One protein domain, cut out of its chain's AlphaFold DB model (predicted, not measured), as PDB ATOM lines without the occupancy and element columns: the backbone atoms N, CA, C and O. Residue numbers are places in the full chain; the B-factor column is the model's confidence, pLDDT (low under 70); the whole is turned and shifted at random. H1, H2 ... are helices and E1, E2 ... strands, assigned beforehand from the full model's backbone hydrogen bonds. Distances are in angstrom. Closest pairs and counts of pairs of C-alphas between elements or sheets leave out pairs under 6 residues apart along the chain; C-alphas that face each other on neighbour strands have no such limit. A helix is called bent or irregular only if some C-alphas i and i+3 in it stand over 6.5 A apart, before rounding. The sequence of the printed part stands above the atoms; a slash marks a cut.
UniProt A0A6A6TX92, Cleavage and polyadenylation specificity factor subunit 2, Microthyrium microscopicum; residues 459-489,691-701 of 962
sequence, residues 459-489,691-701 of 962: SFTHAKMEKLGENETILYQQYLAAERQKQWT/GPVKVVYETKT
ATOM      1  N   SER A 459      51.717  -0.259  36.890       83.19
ATOM      2  CA  SER A 459      50.370  -0.667  36.491       83.19
ATOM      3  C   SER A 459      49.560  -1.038  37.723       83.19
ATOM      4  O   SER A 459      49.997  -1.887  38.493       83.19
ATOM      5  N   PHE A 460      48.369  -0.472  37.876       80.62
ATOM      6  CA  PHE A 460      47.459  -0.822  38.967       80.62
ATOM      7  C   PHE A 460      46.012  -0.888  38.472       80.62
ATOM      8  O   PHE A 460      45.652  -0.368  37.408       80.62
ATOM      9  N   THR A 461      45.163  -1.547  39.254       79.19
ATOM     10  CA  THR A 461      43.735  -1.684  38.972       79.19
ATOM     11  C   THR A 461      42.947  -0.579  39.658       79.19
ATOM     12  O   THR A 461      42.826  -0.555  40.876       79.19
ATOM     13  N   HIS A 462      42.362   0.319  38.878       81.56
ATOM     14  CA  HIS A 462      41.454   1.339  39.374       81.56
ATOM     15  C   HIS A 462      40.018   0.802  39.381       81.56
ATOM     16  O   HIS A 462      39.472   0.442  38.338       81.56
ATOM     17  N   ALA A 463      39.375   0.802  40.549       80.62
ATOM     18  CA  ALA A 463      37.954   0.493  40.674       80.62
ATOM     19  C   ALA A 463      37.088   1.743  40.477       80.62
ATOM     20  O   ALA A 463      37.337   2.784  41.088       80.62
ATOM     21  N   LYS A 464      36.061   1.646  39.633       82.25
ATOM     22  CA  LYS A 464      35.090   2.717  39.383       82.25
ATOM     23  C   LYS A 464      33.667   2.192  39.566       82.25
ATOM     24  O   LYS A 464      33.351   1.096  39.109       82.25
ATOM     25  N   MET A 465      32.812   2.985  40.213       83.12
ATOM     26  CA  MET A 465      31.383   2.685  40.351       83.12
ATOM     27  C   MET A 465      30.601   3.077  39.099       83.12
ATOM     28  O   MET A 465      30.736   4.193  38.595       83.12
ATOM     29  N   GLU A 466      29.725   2.182  38.655       84.50
ATOM     30  CA  GLU A 466      28.759   2.417  37.584       84.50
ATOM     31  C   GLU A 466      27.357   1.949  38.015       84.50
ATOM     32  O   GLU A 466      27.216   1.047  38.844       84.50
ATOM     33  N   LYS A 467      26.303   2.564  37.465       85.62
ATOM     34  CA  LYS A 467      24.913   2.138  37.694       85.62
ATOM     35  C   LYS A 467      24.666   0.757  37.068       85.62
ATOM     36  O   LYS A 467      25.218   0.447  36.011       85.62
ATOM     37  N   LEU A 468      23.825  -0.064  37.703       83.00
ATOM     38  CA  LEU A 468      23.422  -1.361  37.147       83.00
ATOM     39  C   LEU A 468      22.603  -1.195  35.858       83.00
ATOM     40  O   LEU A 468      21.760  -0.304  35.748       83.00
ATOM     41  N   GLY A 469      22.810  -2.102  34.900       83.31
ATOM     42  CA  GLY A 469      21.943  -2.234  33.727       83.31
ATOM     43  C   GLY A 469      20.574  -2.843  34.069       83.31
ATOM     44  O   GLY A 469      20.366  -3.379  35.158       83.31
ATOM     45  N   GLU A 470      19.629  -2.825  33.126       77.75
ATOM     46  CA  GLU A 470      18.259  -3.332  33.351       77.75
ATOM     47  C   GLU A 470      18.230  -4.830  33.720       77.75
ATOM     48  O   GLU A 470      17.598  -5.216  34.702       77.75
ATOM     49  N   ASN A 471      18.983  -5.670  33.000       79.75
ATOM     50  CA  ASN A 471      19.077  -7.111  33.279       79.75
ATOM     51  C   ASN A 471      19.749  -7.401  34.632       79.75
ATOM     52  O   ASN A 471      19.352  -8.313  35.354       79.75
ATOM     53  N   GLU A 472      20.761  -6.605  34.980       81.12
ATOM     54  CA  GLU A 472      21.509  -6.714  36.236       81.12
ATOM     55  C   GLU A 472      20.627  -6.313  37.426       81.12
ATOM     56  O   GLU A 472      20.652  -6.954  38.473       81.12
ATOM     57  N   THR A 473      19.780  -5.298  37.242       83.00
ATOM     58  CA  THR A 473      18.834  -4.828  38.260       83.00
ATOM     59  C   THR A 473      17.831  -5.918  38.640       83.00
ATOM     60  O   THR A 473      17.500  -6.058  39.816       83.00
ATOM     61  N   ILE A 474      17.372  -6.722  37.675       83.12
ATOM     62  CA  ILE A 474      16.465  -7.850  37.940       83.12
ATOM     63  C   ILE A 474      17.156  -8.903  38.816       83.12
ATOM     64  O   ILE A 474      16.561  -9.367  39.789       83.12
ATOM     65  N   LEU A 475      18.411  -9.251  38.514       81.69
ATOM     66  CA  LEU A 475      19.194 -10.198  39.320       81.69
ATOM     67  C   LEU A 475      19.405  -9.679  40.748       81.69
ATOM     68  O   LEU A 475      19.192 -10.410  41.713       81.69
ATOM     69  N   TYR A 476      19.737  -8.396  40.888       83.69
ATOM     70  CA  TYR A 476      19.897  -7.756  42.192       83.69
ATOM     71  C   TYR A 476      18.588  -7.738  43.006       83.69
ATOM     72  O   TYR A 476      18.582  -8.004  44.207       83.69
ATOM     73  N   GLN A 477      17.443  -7.489  42.362       85.69
ATOM     74  CA  GLN A 477      16.133  -7.551  43.025       85.69
ATOM     75  C   GLN A 477      15.769  -8.968  43.485       85.69
ATOM     76  O   GLN A 477      15.185  -9.122  44.560       85.69
ATOM     77  N   GLN A 478      16.112  -9.996  42.699       84.69
ATOM     78  CA  GLN A 478      15.942 -11.395  43.106       84.69
ATOM     79  C   GLN A 478      16.807 -11.725  44.325       84.69
ATOM     80  O   GLN A 478      16.304 -12.327  45.273       84.69
ATOM     81  N   TYR A 479      18.061 -11.266  44.341       83.56
ATOM     82  CA  TYR A 479      18.957 -11.405  45.489       83.56
ATOM     83  C   TYR A 479      18.358 -10.770  46.760       83.56
ATOM     84  O   TYR A 479      18.188 -11.457  47.765       83.56
ATOM     85  N   LEU A 480      17.900  -9.513  46.696       84.38
ATOM     86  CA  LEU A 480      17.258  -8.841  47.839       84.38
ATOM     87  C   LEU A 480      15.955  -9.513  48.300       84.38
ATOM     88  O   LEU A 480      15.541  -9.365  49.452       84.38
ATOM     89  N   ALA A 481      15.230 -10.177  47.397       84.44
ATOM     90  CA  ALA A 481      14.048 -10.952  47.765       84.44
ATOM     91  C   ALA A 481      14.438 -12.228  48.530       84.44
ATOM     92  O   ALA A 481      13.809 -12.539  49.539       84.44
ATOM     93  N   ALA A 482      15.496 -12.918  48.093       82.56
ATOM     94  CA  ALA A 482      16.029 -14.095  48.773       82.56
ATOM     95  C   ALA A 482      16.609 -13.752  50.157       82.56
ATOM     96  O   ALA A 482      16.354 -14.470  51.122       82.56
ATOM     97  N   GLU A 483      17.332 -12.637  50.281       78.56
ATOM     98  CA  GLU A 483      17.882 -12.152  51.555       78.56
ATOM     99  C   GLU A 483      16.767 -11.832  52.565       78.56
ATOM    100  O   GLU A 483      16.783 -12.331  53.691       78.56
ATOM    101  N   ARG A 484      15.716 -11.117  52.134       81.31
ATOM    102  CA  ARG A 484      14.533 -10.855  52.975       81.31
ATOM    103  C   ARG A 484      13.804 -12.127  53.397       81.31
ATOM    104  O   ARG A 484      13.302 -12.187  54.514       81.31
ATOM    105  N   GLN A 485      13.739 -13.137  52.529       81.75
ATOM    106  CA  GLN A 485      13.136 -14.422  52.880       81.75
ATOM    107  C   GLN A 485      13.938 -15.135  53.977       81.75
ATOM    108  O   GLN A 485      13.334 -15.635  54.923       81.75
ATOM    109  N   LYS A 486      15.276 -15.131  53.890       76.81
ATOM    110  CA  LYS A 486      16.154 -15.689  54.933       76.81
ATOM    111  C   LYS A 486      15.999 -14.952  56.263       76.81
ATOM    112  O   LYS A 486      15.894 -15.583  57.312       76.81
ATOM    113  N   GLN A 487      15.948 -13.623  56.222       74.00
ATOM    114  CA  GLN A 487      15.753 -12.820  57.426       74.00
ATOM    115  C   GLN A 487      14.395 -13.114  58.077       74.00
ATOM    116  O   GLN A 487      14.330 -13.349  59.280       74.00
ATOM    117  N   TRP A 488      13.331 -13.223  57.272       76.62
ATOM    118  CA  TRP A 488      12.002 -13.572  57.771       76.62
ATOM    119  C   TRP A 488      11.955 -14.955  58.436       76.62
ATOM    120  O   TRP A 488      11.331 -15.095  59.484       76.62
ATOM    121  N   THR A 489      12.640 -15.962  57.880       77.25
ATOM    122  CA  THR A 489      12.721 -17.291  58.515       77.25
ATOM    123  C   THR A 489      13.451 -17.254  59.860       77.25
ATOM    124  O   THR A 489      12.977 -17.854  60.817       77.25
ATOM    125  N   GLY A 691      20.912   4.416  43.759       72.19
ATOM    126  CA  GLY A 691      20.500   3.050  43.437       72.19
ATOM    127  C   GLY A 691      21.632   2.020  43.534       72.19
ATOM    128  O   GLY A 691      22.726   2.332  44.000       72.19
ATOM    129  N   PRO A 692      21.370   0.759  43.152       81.50
ATOM    130  CA  PRO A 692      22.381  -0.290  43.180       81.50
ATOM    131  C   PRO A 692      23.488  -0.015  42.156       81.50
ATOM    132  O   PRO A 692      23.231   0.435  41.033       81.50
ATOM    133  N   VAL A 693      24.721  -0.334  42.545       85.50
ATOM    134  CA  VAL A 693      25.938  -0.047  41.777       85.50
ATOM    135  C   VAL A 693      26.781  -1.299  41.561       85.50
ATOM    136  O   VAL A 693      26.741  -2.249  42.345       85.50
ATOM    137  N   LYS A 694      27.559  -1.290  40.482       87.12
ATOM    138  CA  LYS A 694      28.575  -2.299  40.184       87.12
ATOM    139  C   LYS A 694      29.952  -1.661  40.132       87.12
ATOM    140  O   LYS A 694      30.077  -0.474  39.823       87.12
ATOM    141  N   VAL A 695      30.977  -2.462  40.393       85.31
ATOM    142  CA  VAL A 695      32.374  -2.047  40.228       85.31
ATOM    143  C   VAL A 695      32.920  -2.563  38.911       85.31
ATOM    144  O   VAL A 695      32.854  -3.755  38.608       85.31
ATOM    145  N   VAL A 696      33.506  -1.646  38.150       85.94
ATOM    146  CA  VAL A 696      34.299  -1.942  36.961       85.94
ATOM    147  C   VAL A 696      35.765  -1.702  37.305       85.94
ATOM    148  O   VAL A 696      36.121  -0.644  37.826       85.94
ATOM    149  N   TYR A 697      36.607  -2.698  37.032       85.06
ATOM    150  CA  TYR A 697      38.052  -2.605  37.214       85.06
ATOM    151  C   TYR A 697      38.705  -2.185  35.893       85.06
ATOM    152  O   TYR A 697      38.601  -2.890  34.891       85.06
ATOM    153  N   GLU A 698      39.388  -1.045  35.898       86.06
ATOM    154  CA  GLU A 698      40.179  -0.536  34.776       86.06
ATOM    155  C   GLU A 698      41.665  -0.626  35.133       86.06
ATOM    156  O   GLU A 698      42.091  -0.108  36.162       86.06
ATOM    157  N   THR A 699      42.486  -1.261  34.297       86.56
ATOM    158  CA  THR A 699      43.944  -1.225  34.499       86.56
ATOM    159  C   THR A 699      44.486   0.096  33.968       86.56
ATOM    160  O   THR A 699      44.347   0.385  32.777       86.56
ATOM    161  N   LYS A 700      45.098   0.899  34.840       86.44
ATOM    162  CA  LYS A 700      45.771   2.149  34.471       86.44
ATOM    163  C   LYS A 700      47.268   2.007  34.696       86.44
ATOM    164  O   LYS A 700      47.711   1.343  35.628       86.44
ATOM    165  N   THR A 701      48.040   2.621  33.811       88.06
ATOM    166  CA  THR A 701      49.496   2.717  33.923       88.06
ATOM    167  C   THR A 701      49.859   4.170  34.167       88.06
ATOM    168  O   THR A 701      49.366   5.055  33.467       88.06
TER     169      THR A 701
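AT A GLANCE: This is residues 459 to 489 and 691 to 701 of the 962 residues of the protein "Cleavage and polyadenylation specificity factor subunit 2" of Microthyrium microscopicum (UniProt A0A6A6TX92). A long, narrow ribbon of two antiparallel strands, E1 and E2, leads at one end into a single helix, H1, and ribbon and helix together make a wide V. The far part of the helix, residues 478 to 489, sticks out free. The printed part has 42 residues, with E1, H1 and E2 in that order along the chain, and its class is mixed, helices and strands. It is extended, with a radius of gyration of the C-alphas of 14.7 A, and spans 48 by 21 by 13 A.

HOW THE PARTS SIT: The sheet has two strands, E1, residues 459 to 467, and E2, residues 693 to 701. They are antiparallel neighbours, with 155 degrees between their N-to-C directions. C-alphas 459 and 701 face each other at 4.3 A, and C-alphas 467 and 693 at 4.7 A. N 462 and O 698 are within hydrogen-bond range at 2.8 A, as are N 694 and O 466 at 2.9 A. A tight link of 2 residues joins E1 to H1, residues 470 to 489. In H1 every O i to N i+4 pair is within hydrogen-bond range. H1 is not bent, and its residues 478 to 489 stand free.

IN THESE COORDINATES: E1 begins at C-alpha 459, (50.370, -0.667, 36.491), and is 25.6 A long from first to last C-alpha. E2 is 25.0 A long and ends at C-alpha 701, (49.496, 2.717, 33.923). H1 is 29.3 A long and ends at C-alpha 489, (12.721, -17.291, 58.515).

THE WHOLE: The outline is a rod, and the two C-alphas farthest apart, those of Thr 489 and Thr 701, are 48.6 A apart. Without residues 478 to 489 the body spans 35 by 14 by 10 A. Residues 490 to 690 are not printed, and C-alphas 489 and 691 are 26.5 A apart across this cut, which lies in the link from H1 to E2. The mean pLDDT of the printed part is 82.3, and no printed residue is under 70.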